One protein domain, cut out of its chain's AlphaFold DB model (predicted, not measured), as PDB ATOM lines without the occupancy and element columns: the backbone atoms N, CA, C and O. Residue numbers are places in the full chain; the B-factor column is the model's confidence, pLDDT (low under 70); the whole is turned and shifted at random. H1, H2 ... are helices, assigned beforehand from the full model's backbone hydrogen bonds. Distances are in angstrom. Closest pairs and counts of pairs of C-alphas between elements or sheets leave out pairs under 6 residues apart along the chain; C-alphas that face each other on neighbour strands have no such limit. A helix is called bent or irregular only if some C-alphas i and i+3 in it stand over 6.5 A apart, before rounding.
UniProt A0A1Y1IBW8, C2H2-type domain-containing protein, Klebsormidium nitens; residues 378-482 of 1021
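What this domain is: This is residues 378 to 482 of the 1021 residues of the protein "C2H2-type domain-containing protein" of Klebsormidium nitens (UniProt A0A1Y1IBW8). Three helices, H3, H6 and H7, lie side by side in a row with H6 in the middle, and H4 makes a corner with H6, its residues 423 to 427 meeting residues 456 to 457 near the end of H6. The long helix H1 crosses H3 on the side away from H7, short H2 folds back beside H1 as a hairpin, and short H5 packs on H7. The 105 printed residues include seven named helices in the order H1 to H7 and no named strand; the class is all helix. The whole is compact, with a radius of gyration of the C-alphas of 12.5 A and spans of 37 by 29 by 24 A.

How they stand to each other: H1, residues 378 to 395, and H2, residues 399 to 405, form a helical hairpin at a shallow tilt of 29 degrees; their closest C-alphas, of Ala 392 and Ser 399, are 6.3 A apart. H1 touches H3, residues 408 to 420, at a steep tilt of 67 degrees, the closest C-alphas being those of Ala 386 and Val 414, 5.3 A. With residues 394 to 395 alone H1 touches H4, residues 423 to 435, at Leu 394 and Leu 430, whose C-alphas are the closest at 5.3 A. H5, residues 439 to 444, touches H7, residues 470 to 480, opposite ways at a shallow tilt of 28 degrees, with the C-alphas of Ile 442 and Lys 474 closest at 6.3 A. H6, residues 447 to 458, runs the same way as H3 at a shallow tilt of 19 degrees, and the closest C-alphas, of Ala 411 and Pro 448, are 6.0 A apart. H6 also touches H7, the same way at 28 degrees, a shallow tilt, with the C-alphas of Leu 454 and Val 477 closest at 5.8 A. H4 and H6 are about perpendicular at 74 degrees; their closest C-alphas, of Cys 427 and Ile 456, are 5.4 A apart. H3 and H7 are apart. Every O i to N i+4 pair is within hydrogen-bond range in H1, H3, H5, H6 and H7; H4 has 8 of 9, and H2 has 0 of 3, with 2 of 4 O i to N i+3 pairs.

Where its parts are: H1 begins at C-alpha 378 (21.628, -18.148, 7.717) and is 25.9 A long. H3 is 18.5 A, H4 19.9 A, H6 15.7 A and H7 15.3 A long. H2 is irregular, only just, with C-alphas 402 and 405 7.0 A apart; H4 is irregular, with C-alphas 432 and 435 7.3 A apart. H7 ends at C-alpha 480 (4.054, -21.271, 38.469).

The domain as a whole: The C-alphas of Ser 378 and Gly 482, 39.1 A apart, are the two farthest apart. The printed part has no cut. The link from H6 to H7, 11 residues, is long; the others are tight. Mean pLDDT of the printed part is 93.7, and residues 404 to 405 are under 70.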
ATOM      1  N   SER A 378      21.811 -17.178   6.630       84.25
ATOM      2  CA  SER A 378      21.628 -18.148   7.717       84.25
ATOM      3  C   SER A 378      21.147 -17.478   9.010       84.25
ATOM      4  O   SER A 378      20.190 -17.957   9.628       84.25
ATOM      5  N   ASP A 379      21.761 -16.360   9.402       85.62
ATOM      6  CA  ASP A 379      21.392 -15.626  10.617       85.62
ATOM      7  C   ASP A 379      20.001 -14.978  10.505       85.62
ATOM      8  O   ASP A 379      19.214 -15.055  11.455       85.62
ATOM      9  N   GLU A 380      19.623 -14.449   9.335       90.12
ATOM     10  CA  GLU A 380      18.252 -13.975   9.092       90.12
ATOM     11  C   GLU A 380      17.223 -15.100   9.270       90.12
ATOM     12  O   GLU A 380      16.261 -14.955  10.034       90.12
ATOM     13  N   LYS A 381      17.447 -16.266   8.648       90.56
ATOM     14  CA  LYS A 381      16.559 -17.438   8.772       90.56
ATOM     15  C   LYS A 381      16.483 -17.952  10.211       90.56
ATOM     16  O   LYS A 381      15.401 -18.339  10.663       90.56
ATOM     17  N   ALA A 382      17.593 -17.925  10.950       88.25
ATOM     18  CA  ALA A 382      17.623 -18.270  12.368       88.25
ATOM     19  C   ALA A 382      16.824 -17.269  13.222       88.25
ATOM     20  O   ALA A 382      16.085 -17.687  14.117       88.25
ATOM     21  N   SER A 383      16.914 -15.969  12.918       91.88
ATOM     22  CA  SER A 383      16.163 -14.912  13.608       91.88
ATOM     23  C   SER A 383      14.651 -15.029  13.375       91.88
ATOM     24  O   SER A 383      13.881 -15.034  14.335       91.88
ATOM     25  N   HIS A 384      14.221 -15.251  12.129       94.44
ATOM     26  CA  HIS A 384      12.813 -15.427  11.766       94.44
ATOM     27  C   HIS A 384      12.220 -16.715  12.363       94.44
ATOM     28  O   HIS A 384      11.076 -16.733  12.823       94.44
ATOM     29  N   LEU A 385      12.998 -17.801  12.425       94.31
ATOM     30  CA  LEU A 385      12.577 -19.029  13.104       94.31
ATOM     31  C   LEU A 385      12.479 -18.840  14.627       94.31
ATOM     32  O   LEU A 385      11.533 -19.333  15.239       94.31
ATOM     33  N   ALA A 386      13.397 -18.088  15.244       94.88
ATOM     34  CA  ALA A 386      13.287 -17.717  16.655       94.88
ATOM     35  C   ALA A 386      12.053 -16.833  16.921       94.88
ATOM     36  O   ALA A 386      11.360 -17.064  17.911       94.88
ATOM     37  N   TRP A 387      11.732 -15.891  16.026       96.12
ATOM     38  CA  TRP A 387      10.524 -15.066  16.110       96.12
ATOM     39  C   TRP A 387       9.245 -15.907  16.069       96.12
ATOM     40  O   TRP A 387       8.441 -15.870  16.999       96.12
ATOM     41  N   ARG A 388       9.107 -16.761  15.050       96.19
ATOM     42  CA  ARG A 388       7.956 -17.663  14.909       96.19
ATOM     43  C   ARG A 388       7.793 -18.595  16.115       96.19
ATOM     44  O   ARG A 388       6.674 -18.850  16.553       96.19
ATOM     45  N   ASN A 389       8.901 -19.090  16.670       96.38
ATOM     46  CA  ASN A 389       8.878 -19.936  17.864       96.38
ATOM     47  C   ASN A 389       8.507 -19.149  19.137       96.38
ATOM     48  O   ASN A 389       7.890 -19.720  20.033       96.38
ATOM     49  N   PHE A 390       8.842 -17.857  19.222       96.69
ATOM     50  CA  PHE A 390       8.422 -16.957  20.301       96.69
ATOM     51  C   PHE A 390       6.910 -16.670  20.248       96.69
ATOM     52  O   PHE A 390       6.227 -16.856  21.256       96.69
ATOM     53  N   GLU A 391       6.366 -16.317  19.080       97.06
ATOM     54  CA  GLU A 391       4.921 -16.109  18.893       97.06
ATOM     55  C   GLU A 391       4.115 -17.376  19.213       97.06
ATOM     56  O   GLU A 391       3.170 -17.340  20.005       97.06
ATOM     57  N   ALA A 392       4.524 -18.519  18.657       96.69
ATOM     58  CA  ALA A 392       3.904 -19.817  18.910       96.69
ATOM     59  C   ALA A 392       3.920 -20.190  20.406       96.69
ATOM     60  O   ALA A 392       2.916 -20.664  20.945       96.69
ATOM     61  N   LEU A 393       5.026 -19.911  21.108       97.06
ATOM     62  CA  LEU A 393       5.144 -20.161  22.544       97.06
ATOM     63  C   LEU A 393       4.159 -19.319  23.375       97.06
ATOM     64  O   LEU A 393       3.632 -19.822  24.367       97.06
ATOM     65  N   LEU A 394       3.889 -18.071  22.983       97.38
ATOM     66  CA  LEU A 394       2.992 -17.175  23.722       97.38
ATOM     67  C   LEU A 394       1.509 -17.332  23.361       97.38
ATOM     68  O   LEU A 394       0.659 -17.181  24.241       97.38
ATOM     69  N   HIS A 395       1.186 -17.613  22.096       97.06
ATOM     70  CA  HIS A 395      -0.185 -17.503  21.584       97.06
ATOM     71  C   HIS A 395      -0.877 -18.843  21.296       97.06
ATOM     72  O   HIS A 395      -2.104 -18.910  21.409       97.06
ATOM     73  N   ASP A 396      -0.134 -19.915  20.990       97.38
ATOM     74  CA  ASP A 396      -0.716 -21.227  20.676       97.38
ATOM     75  C   ASP A 396      -0.094 -22.382  21.492       97.38
ATOM     76  O   ASP A 396       0.823 -23.064  21.024       97.38
ATOM     77  N   PRO A 397      -0.647 -22.687  22.682       96.88
ATOM     78  CA  PRO A 397      -0.267 -23.860  23.469       96.88
ATOM     79  C   PRO A 397      -0.434 -25.222  22.774       96.88
ATOM     80  O   PRO A 397       0.214 -26.181  23.191       96.88
ATOM     81  N   ALA A 398      -1.261 -25.347  21.728       95.38
ATOM     82  CA  ALA A 398      -1.363 -26.590  20.961       95.38
ATOM     83  C   ALA A 398      -0.169 -26.764  20.007       95.38
ATOM     84  O   ALA A 398       0.293 -27.888  19.801       95.38
ATOM     85  N   SER A 399       0.402 -25.666  19.501       95.88
ATOM     86  CA  SER A 399       1.616 -25.695  18.674       95.88
ATOM     87  C   SER A 399       2.880 -26.140  19.420       95.88
ATOM     88  O   SER A 399       3.866 -26.489  18.774       95.88
ATOM     89  N   TRP A 400       2.884 -26.166  20.760       96.06
ATOM     90  CA  TRP A 400       4.098 -26.406  21.551       96.06
ATOM     91  C   TRP A 400       4.753 -27.776  21.305       96.06
ATOM     92  O   TRP A 400       5.962 -27.897  21.475       96.06
ATOM     93  N   TYR A 401       3.999 -28.782  20.846       92.00
ATOM     94  CA  TYR A 401       4.551 -30.068  20.387       92.00
ATOM     95  C   TYR A 401       5.363 -29.946  19.080       92.00
ATOM     96  O   TYR A 401       6.207 -30.783  18.786       92.00
ATOM     97  N   GLY A 402       5.118 -28.906  18.278       89.94
ATOM     98  CA  GLY A 402       5.918 -28.564  17.097       89.94
ATOM     99  C   GLY A 402       7.186 -27.767  17.428       89.94
ATOM    100  O   GLY A 402       8.090 -27.689  16.597       89.94
ATOM    101  N   LEU A 403       7.293 -27.220  18.647       91.25
ATOM    102  CA  LEU A 403       8.480 -26.495  19.127       91.25
ATOM    103  C   LEU A 403       9.625 -27.429  19.563       91.25
ATOM    104  O   LEU A 403      10.665 -26.956  20.021       91.25
ATOM    105  N   ASP A 404       9.483 -28.743  19.364       61.03
ATOM    106  CA  ASP A 404      10.526 -29.763  19.560       61.03
ATOM    107  C   ASP A 404      11.822 -29.472  18.771       61.03
ATOM    108  O   ASP A 404      12.896 -29.965  19.123       61.03
ATOM    109  N   LEU A 405      11.743 -28.626  17.736       60.59
ATOM    110  CA  LEU A 405      12.880 -28.129  16.953       60.59
ATOM    111  C   LEU A 405      13.743 -27.075  17.679       60.59
ATOM    112  O   LEU A 405      14.803 -26.713  17.158       60.59
ATOM    113  N   LEU A 406      13.347 -26.608  18.874       71.12
ATOM    114  CA  LEU A 406      14.134 -25.691  19.710       71.12
ATOM    115  C   LEU A 406      15.414 -26.351  20.251       71.12
ATOM    116  O   LEU A 406      15.532 -26.722  21.421       71.12
ATOM    117  N   SER A 407      16.417 -26.426  19.380       85.81
ATOM    118  CA  SER A 407      17.822 -26.608  19.741       85.81
ATOM    119  C   SER A 407      18.273 -25.554  20.763       85.81
ATOM    120  O   SER A 407      17.696 -24.468  20.860       85.81
ATOM    121  N   THR A 408      19.326 -25.838  21.534       83.00
ATOM    122  CA  THR A 408      19.818 -24.913  22.568       83.00
ATOM    123  C   THR A 408      20.158 -23.503  22.051       83.00
ATOM    124  O   THR A 408      19.792 -22.555  22.744       83.00
ATOM    125  N   PRO A 409      20.731 -23.295  20.841       91.12
ATOM    126  CA  PRO A 409      20.872 -21.954  20.266       91.12
ATOM    127  C   PRO A 409      19.532 -21.241  20.040       91.12
ATOM    128  O   PRO A 409      19.401 -20.073  20.401       91.12
ATOM    129  N   GLN A 410      18.516 -21.933  19.510       92.56
ATOM    130  CA  GLN A 410      17.195 -21.333  19.284       92.56
ATOM    131  C   GLN A 410      16.461 -21.034  20.595       92.56
ATOM    132  O   GLN A 410      15.821 -19.994  20.702       92.56
ATOM    133  N   ALA A 411      16.592 -21.886  21.615       93.00
ATOM    134  CA  ALA A 411      16.049 -21.605  22.944       93.00
ATOM    135  C   ALA A 411      16.672 -20.331  23.549       93.00
ATOM    136  O   ALA A 411      15.952 -19.492  24.085       93.00
ATOM    137  N   CYS A 412      17.986 -20.131  23.383       93.88
ATOM    138  CA  CYS A 412      18.663 -18.885  23.754       93.88
ATOM    139  C   CYS A 412      18.232 -17.681  22.890       93.88
ATOM    140  O   CYS A 412      18.142 -16.568  23.406       93.88
ATOM    141  N   ALA A 413      17.941 -17.871  21.598       94.88
ATOM    142  CA  ALA A 413      17.437 -16.807  20.724       94.88
ATOM    143  C   ALA A 413      16.017 -16.363  21.123       94.88
ATOM    144  O   ALA A 413      15.784 -15.173  21.326       94.88
ATOM    145  N   VAL A 414      15.100 -17.311  21.354       96.25
ATOM    146  CA  VAL A 414      13.763 -17.047  21.920       96.25
ATOM    147  C   VAL A 414      13.882 -16.368  23.289       96.25
ATOM    148  O   VAL A 414      13.160 -15.412  23.561       96.25
ATOM    149  N   GLN A 415      14.838 -16.779  24.132       95.56
ATOM    150  CA  GLN A 415      15.098 -16.108  25.407       95.56
ATOM    151  C   GLN A 415      15.507 -14.635  25.226       95.56
ATOM    152  O   GLN A 415      14.994 -13.773  25.937       95.56
ATOM    153  N   ARG A 416      16.384 -14.320  24.262       96.25
ATOM    154  CA  ARG A 416      16.758 -12.930  23.937       96.25
ATOM    155  C   ARG A 416      15.557 -12.111  23.457       96.25
ATOM    156  O   ARG A 416      15.417 -10.967  23.878       96.25
ATOM    157  N   LEU A 417      14.669 -12.697  22.647       97.12
ATOM    158  CA  LEU A 417      13.424 -12.047  22.220       97.12
ATOM    159  C   LEU A 417      12.489 -11.756  23.406       97.12
ATOM    160  O   LEU A 417      11.967 -10.647  23.492       97.12
ATOM    161  N   ILE A 418      12.353 -12.689  24.358       97.25
ATOM    162  CA  ILE A 418      11.596 -12.493  25.610       97.25
ATOM    163  C   ILE A 418      12.194 -11.358  26.454       97.25
ATOM    164  O   ILE A 418      11.444 -10.562  27.014       97.25
ATOM    165  N   CYS A 419      13.525 -11.251  26.536       96.62
ATOM    166  CA  CYS A 419      14.174 -10.120  27.204       96.62
ATOM    167  C   CYS A 419      13.850  -8.792  26.502       96.62
ATOM    168  O   CYS A 419      13.410  -7.857  27.165       96.62
ATOM    169  N   ALA A 420      14.003  -8.728  25.175       97.00
ATOM    170  CA  ALA A 420      13.762  -7.517  24.384       97.00
ATOM    171  C   ALA A 420      12.294  -7.046  24.412       97.00
ATOM    172  O   ALA A 420      12.034  -5.848  24.424       97.00
ATOM    173  N   HIS A 421      11.332  -7.973  24.474       96.62
ATOM    174  CA  HIS A 421       9.897  -7.657  24.538       96.62
ATOM    175  C   HIS A 421       9.378  -7.446  25.967       96.62
ATOM    176  O   HIS A 421       8.194  -7.165  26.161       96.62
ATOM    177  N   GLY A 422      10.255  -7.569  26.967       97.56
ATOM    178  CA  GLY A 422       9.912  -7.556  28.380       97.56
ATOM    179  C   GLY A 422       9.330  -8.895  28.840       97.56
ATOM    180  O   GLY A 422       8.193  -9.249  28.511       97.56
ATOM    181  N   ARG A 423      10.080  -9.603  29.698       97.31
ATOM    182  CA  ARG A 423       9.669 -10.867  30.345       97.31
ATOM    183  C   ARG A 423       8.252 -10.794  30.922       97.31
ATOM    184  O   ARG A 423       7.505 -11.760  30.849       97.31
ATOM    185  N   GLU A 424       7.879  -9.651  31.483       97.75
ATOM    186  CA  GLU A 424       6.605  -9.452  32.178       97.75
ATOM    187  C   GLU A 424       5.420  -9.355  31.216       97.75
ATOM    188  O   GLU A 424       4.370  -9.931  31.495       97.75
ATOM    189  N   ARG A 425       5.609  -8.752  30.034       97.62
ATOM    190  CA  ARG A 425       4.612  -8.778  28.951       97.62
ATOM    191  C   ARG A 425       4.432 -10.201  28.423       97.62
ATOM    192  O   ARG A 425       3.306 -10.677  28.323       97.62
ATOM    193  N   ALA A 426       5.534 -10.917  28.183       97.81
ATOM    194  CA  ALA A 426       5.502 -12.332  27.803       97.81
ATOM    195  C   ALA A 426       4.796 -13.208  28.863       97.81
ATOM    196  O   ALA A 426       3.983 -14.066  28.522       97.81
ATOM    197  N   CYS A 427       5.048 -12.958  30.152       98.06
ATOM    198  CA  CYS A 427       4.412 -13.668  31.262       98.06
ATOM    199  C   CYS A 427       2.910 -13.366  31.358       98.06
ATOM    200  O   CYS A 427       2.112 -14.295  31.478       98.06
ATOM    201  N   ALA A 428       2.501 -12.102  31.216       97.81
ATOM    202  CA  ALA A 428       1.092 -11.714  31.186       97.81
ATOM    203  C   ALA A 428       0.334 -12.402  30.035       97.81
ATOM    204  O   ALA A 428      -0.712 -13.010  30.272       97.81
ATOM    205  N   THR A 429       0.884 -12.395  28.815       97.75
ATOM    206  CA  THR A 429       0.306 -13.088  27.648       97.75
ATOM    207  C   THR A 429       0.190 -14.599  27.880       97.75
ATOM    208  O   THR A 429      -0.874 -15.186  27.671       97.75
ATOM    209  N   LEU A 430       1.247 -15.236  28.397       97.75
ATOM    210  CA  LEU A 430       1.251 -16.665  28.721       97.75
ATOM    211  C   LEU A 430       0.209 -17.020  29.802       97.75
ATOM    212  O   LEU A 430      -0.459 -18.054  29.718       97.75
ATOM    213  N   LEU A 431       0.023 -16.150  30.801       97.19
ATOM    214  CA  LEU A 431      -0.969 -16.319  31.866       97.19
ATOM    215  C   LEU A 431      -2.412 -16.079  31.393       97.19
ATOM    216  O   LEU A 431      -3.319 -16.723  31.921       97.19
ATOM    217  N   GLN A 432      -2.650 -15.258  30.365       97.62
ATOM    218  CA  GLN A 432      -3.962 -15.183  29.702       97.62
ATOM    219  C   GLN A 432      -4.318 -16.525  29.033       97.62
ATOM    220  O   GLN A 432      -5.444 -17.016  29.165       97.62
ATOM    221  N   GLN A 433      -3.342 -17.191  28.402       97.00
ATOM    222  CA  GLN A 433      -3.522 -18.522  27.799       97.00
ATOM    223  C   GLN A 433      -3.565 -19.681  28.814       97.00
ATOM    224  O   GLN A 433      -3.812 -20.823  28.422       97.00
ATOM    225  N   ARG A 434      -3.411 -19.422  30.124       96.62
ATOM    226  CA  ARG A 434      -3.416 -20.435  31.204       96.62
ATOM    227  C   ARG A 434      -4.589 -21.415  31.142       96.62
ATOM    228  O   ARG A 434      -4.413 -22.581  31.472       96.62
ATOM    229  N   HIS A 435      -5.764 -20.965  30.701       96.50
ATOM    230  CA  HIS A 435      -6.962 -21.799  30.557       96.50
ATOM    231  C   HIS A 435      -6.831 -22.911  29.493       96.50
ATOM    232  O   HIS A 435      -7.567 -23.891  29.547       96.50
ATOM    233  N   ARG A 436      -5.886 -22.780  28.550       97.25
ATOM    234  CA  ARG A 436      -5.578 -23.766  27.493       97.25
ATOM    235  C   ARG A 436      -4.417 -24.690  27.862       97.25
ATOM    236  O   ARG A 436      -4.283 -25.769  27.292       97.25
ATOM    237  N   ILE A 437      -3.562 -24.271  28.796       97.69
ATOM    238  CA  ILE A 437      -2.339 -24.992  29.155       97.69
ATOM    239  C   ILE A 437      -2.675 -26.078  30.182       97.69
ATOM    240  O   ILE A 437      -2.920 -25.794  31.353       97.69
ATOM    241  N   THR A 438      -2.673 -27.343  29.762       97.25
ATOM    242  CA  THR A 438      -2.949 -28.478  30.655       97.25
ATOM    243  C   THR A 438      -1.673 -28.997  31.327       97.25
ATOM    244  O   THR A 438      -0.555 -28.811  30.840       97.25
ATOM    245  N   ALA A 439      -1.822 -29.705  32.451       96.38
ATOM    246  CA  ALA A 439      -0.692 -30.399  33.074       96.38
ATOM    247  C   ALA A 439      -0.110 -31.493  32.155       96.38
ATOM    248  O   ALA A 439       1.095 -31.735  32.181       96.38
ATOM    249  N   ASP A 440      -0.941 -32.121  31.317       96.44
ATOM    250  CA  ASP A 440      -0.520 -33.180  30.395       96.44
ATOM    251  C   ASP A 440       0.257 -32.641  29.188       96.44
ATOM    252  O   ASP A 440       1.237 -33.261  28.774       96.44
ATOM    253  N   LEU A 441      -0.088 -31.438  28.707       96.62
ATOM    254  CA  LEU A 441       0.722 -30.679  27.751       96.62
ATOM    255  C   LEU A 441       2.137 -30.463  28.306       96.62
ATOM    256  O   LEU A 441       3.110 -30.925  27.713       96.62
ATOM    257  N   ILE A 442       2.258 -29.867  29.498       97.12
ATOM    258  CA  ILE A 442       3.554 -29.635  30.168       97.12
ATOM    259  C   ILE A 442       4.293 -30.957  30.428       97.12
ATOM    260  O   ILE A 442       5.517 -31.027  30.294       97.12
ATOM    261  N   ASN A 443       3.569 -32.031  30.760       95.81
ATOM    262  CA  ASN A 443       4.147 -33.360  30.948       95.81
ATOM    263  C   ASN A 443       4.685 -33.985  29.654       95.81
ATOM    264  O   ASN A 443       5.571 -34.840  29.750       95.81
ATOM    265  N   ALA A 444       4.255 -33.541  28.474       95.38
ATOM    266  CA  ALA A 444       4.832 -33.955  27.198       95.38
ATOM    267  C   ALA A 444       6.080 -33.143  26.809       95.38
ATOM    268  O   ALA A 444       7.057 -33.747  26.375       95.38
ATOM    269  N   LEU A 445       6.101 -31.824  27.056       96.06
ATOM    270  CA  LEU A 445       7.150 -30.906  26.571       96.06
ATOM    271  C   LEU A 445       8.598 -31.362  26.826       96.06
ATOM    272  O   LEU A 445       8.930 -31.980  27.849       96.06
ATOM    273  N   TYR A 446       9.481 -30.962  25.913       94.56
ATOM    274  CA  TYR A 446      10.922 -31.190  25.978       94.56
ATOM    275  C   TYR A 446      11.638 -30.138  26.834       94.56
ATOM    276  O   TYR A 446      11.115 -29.060  27.125       94.56
ATOM    277  N   ARG A 447      12.866 -30.462  27.267       94.75
ATOM    278  CA  ARG A 447      13.633 -29.639  28.216       94.75
ATOM    279  C   ARG A 447      13.828 -28.175  27.776       94.75
ATOM    280  O   ARG A 447      13.603 -27.323  28.628       94.75
ATOM    281  N   PRO A 448      14.198 -27.853  26.518       95.56
ATOM    282  CA  PRO A 448      14.440 -26.464  26.120       95.56
ATOM    283  C   PRO A 448      13.190 -25.592  26.286       95.56
ATOM    284  O   PRO A 448      13.257 -24.560  26.947       95.56
ATOM    285  N   ILE A 449      12.035 -26.067  25.799       96.44
ATOM    286  CA  ILE A 449      10.733 -25.391  25.927       96.44
ATOM    287  C   ILE A 449      10.406 -25.133  27.406       96.44
ATOM    288  O   ILE A 449      10.026 -24.029  27.779       96.44
ATOM    289  N   LEU A 450      10.607 -26.129  28.275       96.56
ATOM    290  CA  LEU A 450      10.346 -26.003  29.714       96.56
ATOM    291  C   LEU A 450      11.258 -24.995  30.414       96.56
ATOM    292  O   LEU A 450      10.798 -24.301  31.318       96.56
ATOM    293  N   SER A 451      12.529 -24.912  30.019       96.12
ATOM    294  CA  SER A 451      13.461 -23.922  30.564       96.12
ATOM    295  C   SER A 451      13.135 -22.504  30.069       96.12
ATOM    296  O   SER A 451      13.251 -21.565  30.853       96.12
ATOM    297  N   VAL A 452      12.648 -22.335  28.831       96.75
ATOM    298  CA  VAL A 452      12.135 -21.041  28.332       96.75
ATOM    299  C   VAL A 452      10.834 -20.645  29.048       96.75
ATOM    300  O   VAL A 452      10.719 -19.517  29.516       96.75
ATOM    301  N   LEU A 453       9.878 -21.568  29.215       97.44
ATOM    302  CA  LEU A 453       8.644 -21.319  29.978       97.44
ATOM    303  C   LEU A 453       8.940 -20.953  31.437       97.44
ATOM    304  O   LEU A 453       8.323 -20.036  31.976       97.44
ATOM    305  N   LEU A 454       9.903 -21.625  32.077       97.25
ATOM    306  CA  LEU A 454      10.334 -21.268  33.426       97.25
ATOM    307  C   LEU A 454      10.994 -19.881  33.462       97.25
ATOM    308  O   LEU A 454      10.713 -19.112  34.375       97.25
ATOM    309  N   PHE A 455      11.789 -19.518  32.453       97.38
ATOM    310  CA  PHE A 455      12.359 -18.176  32.352       97.38
ATOM    311  C   PHE A 455      11.283 -17.082  32.206       97.38
ATOM    312  O   PHE A 455      11.383 -16.050  32.868       97.38
ATOM    313  N   ILE A 456      10.225 -17.315  31.420       97.44
ATOM    314  CA  ILE A 456       9.078 -16.390  31.322       97.44
ATOM    315  C   ILE A 456       8.400 -16.218  32.692       97.44
ATOM    316  O   ILE A 456       8.155 -15.095  33.125       97.44
ATOM    317  N   LEU A 457       8.107 -17.328  33.375       97.62
ATOM    318  CA  LEU A 457       7.261 -17.355  34.575       97.62
ATOM    319  C   LEU A 457       7.982 -16.972  35.880       97.62
ATOM    320  O   LEU A 457       7.371 -16.389  36.767       97.62
ATOM    321  N   ASP A 458       9.256 -17.340  36.015       96.38
ATOM    322  CA  ASP A 458      10.047 -17.290  37.260       96.38
ATOM    323  C   ASP A 458      11.320 -16.435  37.091       96.38
ATOM    324  O   ASP A 458      12.004 -16.125  38.060       96.38
ATOM    325  N   GLY A 459      11.689 -16.063  35.857       96.19
ATOM    326  CA  GLY A 459      12.976 -15.425  35.540       96.19
ATOM    327  C   GLY A 459      14.194 -16.355  35.648       96.19
ATOM    328  O   GLY A 459      15.287 -15.972  35.233       96.19
ATOM    329  N   THR A 460      14.041 -17.578  36.170       94.12
ATOM    330  CA  THR A 460      15.165 -18.503  36.358       94.12
ATOM    331  C   THR A 460      15.511 -19.241  35.062       94.12
ATOM    332  O   THR A 460      14.671 -19.883  34.434       94.12
ATOM    333  N   ASN A 461      16.776 -19.135  34.644       86.00
ATOM    334  CA  ASN A 461      17.269 -19.695  33.389       86.00
ATOM    335  C   ASN A 461      18.018 -21.023  33.607       86.00
ATOM    336  O   ASN A 461      19.168 -21.022  34.032       86.00
ATOM    337  N   ASP A 462      17.394 -22.148  33.253       87.44
ATOM    338  CA  ASP A 462      18.041 -23.476  33.236       87.44
ATOM    339  C   ASP A 462      18.464 -23.919  31.814       87.44
ATOM    340  O   ASP A 462      18.861 -25.067  31.624       87.44
ATOM    341  N   ILE A 463      18.367 -23.048  30.795       81.69
ATOM    342  CA  ILE A 463      18.702 -23.392  29.395       81.69
ATOM    343  C   ILE A 463      20.203 -23.677  29.257       81.69
ATOM    344  O   ILE A 463      20.589 -24.687  28.669       81.69
ATOM    345  N   SER A 464      21.043 -22.801  29.814       74.62
ATOM    346  CA  SER A 464      22.506 -22.924  29.799       74.62
ATOM    347  C   SER A 464      23.039 -23.811  30.925       74.62
ATOM    348  O   SER A 464      23.966 -24.588  30.713       74.62
ATOM    349  N   GLU A 465      22.467 -23.698  32.125       78.50
ATOM    350  CA  GLU A 465      23.028 -24.326  33.325       78.50
ATOM    351  C   GLU A 465      22.782 -25.835  33.406       78.50
ATOM    352  O   GLU A 465      23.572 -26.562  34.010       78.50
ATOM    353  N   GLY A 466      21.676 -26.325  32.839       84.44
ATOM    354  CA  GLY A 466      21.377 -27.752  32.796       84.44
ATOM    355  C   GLY A 466      21.184 -28.427  34.166       84.44
ATOM    356  O   GLY A 466      21.121 -29.663  34.215       84.44
ATOM    357  N   LYS A 467      20.993 -27.673  35.257       87.75
ATOM    358  CA  LYS A 467      20.935 -28.160  36.648       87.75
ATOM    359  C   LYS A 467      19.615 -28.857  37.004       87.75
ATOM    360  O   LYS A 467      19.625 -29.859  37.721       87.75
ATOM    361  N   LEU A 468      18.471 -28.378  36.511       89.69
ATOM    362  CA  LEU A 468      17.149 -28.911  36.867       89.69
ATOM    363  C   LEU A 468      16.703 -30.054  35.940       89.69
ATOM    364  O   LEU A 468      16.151 -29.838  34.863       89.69
ATOM    365  N   GLY A 469      16.867 -31.306  36.381       94.50
ATOM    366  CA  GLY A 469      16.363 -32.472  35.641       94.50
ATOM    367  C   GLY A 469      14.876 -32.339  35.260       94.50
ATOM    368  O   GLY A 469      14.081 -31.808  36.031       94.50
ATOM    369  N   THR A 470      14.478 -32.840  34.086       94.62
ATOM    370  CA  THR A 470      13.212 -32.488  33.403       94.62
ATOM    371  C   THR A 470      11.938 -32.618  34.255       94.62
ATOM    372  O   THR A 470      11.006 -31.837  34.089       94.62
ATOM    373  N   LEU A 471      11.883 -33.559  35.207       95.31
ATOM    374  CA  LEU A 471      10.758 -33.694  36.147       95.31
ATOM    375  C   LEU A 471      10.662 -32.534  37.159       95.31
ATOM    376  O   LEU A 471       9.560 -32.169  37.563       95.31
ATOM    377  N   ALA A 472      11.789 -31.944  37.566       96.06
ATOM    378  CA  ALA A 472      11.825 -30.759  38.420       96.06
ATOM    379  C   ALA A 472      11.375 -29.504  37.655       96.06
ATOM    380  O   ALA A 472      10.582 -28.733  38.191       96.06
ATOM    381  N   LEU A 473      11.793 -29.352  36.389       96.50
ATOM    382  CA  LEU A 473      11.291 -28.300  35.496       96.50
ATOM    383  C   LEU A 473       9.774 -28.408  35.302       96.50
ATOM    384  O   LEU A 473       9.062 -27.454  35.598       96.50
ATOM    385  N   LYS A 474       9.259 -29.587  34.918       97.19
ATOM    386  CA  LYS A 474       7.810 -29.838  34.766       97.19
ATOM    387  C   LYS A 474       7.038 -29.482  36.042       97.19
ATOM    388  O   LYS A 474       6.043 -28.767  35.981       97.19
ATOM    389  N   ARG A 475       7.542 -29.876  37.220       96.44
ATOM    390  CA  ARG A 475       6.951 -29.508  38.523       96.44
ATOM    391  C   ARG A 475       7.013 -28.007  38.836       96.44
ATOM    392  O   ARG A 475       6.063 -27.503  39.429       96.44
ATOM    393  N   ARG A 476       8.085 -27.292  38.466       97.00
ATOM    394  CA  ARG A 476       8.172 -25.827  38.624       97.00
ATOM    395  C   ARG A 476       7.200 -25.103  37.691       97.00
ATOM    396  O   ARG A 476       6.422 -24.291  38.174       97.00
ATOM    397  N   VAL A 477       7.167 -25.453  36.404       97.25
ATOM    398  CA  VAL A 477       6.258 -24.849  35.411       97.25
ATOM    399  C   VAL A 477       4.786 -25.101  35.787       97.25
ATOM    400  O   VAL A 477       4.010 -24.151  35.865       97.25
ATOM    401  N   CYS A 478       4.408 -26.330  36.169       97.44
ATOM    402  CA  CYS A 478       3.060 -26.630  36.684       97.44
ATOM    403  C   CYS A 478       2.715 -25.911  38.006       97.44
ATOM    404  O   CYS A 478       1.532 -25.701  38.291       97.44
ATOM    405  N   ARG A 479       3.711 -25.545  38.829       96.81
ATOM    406  CA  ARG A 479       3.508 -24.739  40.045       96.81
ATOM    407  C   ARG A 479       3.287 -23.267  39.699       96.81
ATOM    408  O   ARG A 479       2.319 -22.699  40.189       96.81
ATOM    409  N   ALA A 480       4.136 -22.680  38.858       96.69
ATOM    410  CA  ALA A 480       4.054 -21.271  38.469       96.69
ATOM    411  C   ALA A 480       2.772 -20.963  37.672       96.69
ATOM    412  O   ALA A 480       2.082 -19.994  37.964       96.69
ATOM    413  N   LEU A 481       2.362 -21.859  36.768       96.88
ATOM    414  CA  LEU A 481       1.052 -21.792  36.100       96.88
ATOM    415  C   LEU A 481      -0.125 -22.190  37.013       96.88
ATOM    416  O   LEU A 481      -1.272 -22.227  36.571       96.88
ATOM    417  N   GLY A 482       0.117 -22.534  38.283       96.62
ATOM    418  CA  GLY A 482      -0.922 -22.905  39.246       96.62
ATOM    419  C   GLY A 482      -1.816 -24.066  38.791       96.62
ATOM    420  O   GLY A 482      -3.005 -24.069  39.113       96.62
TER     421      GLY A 482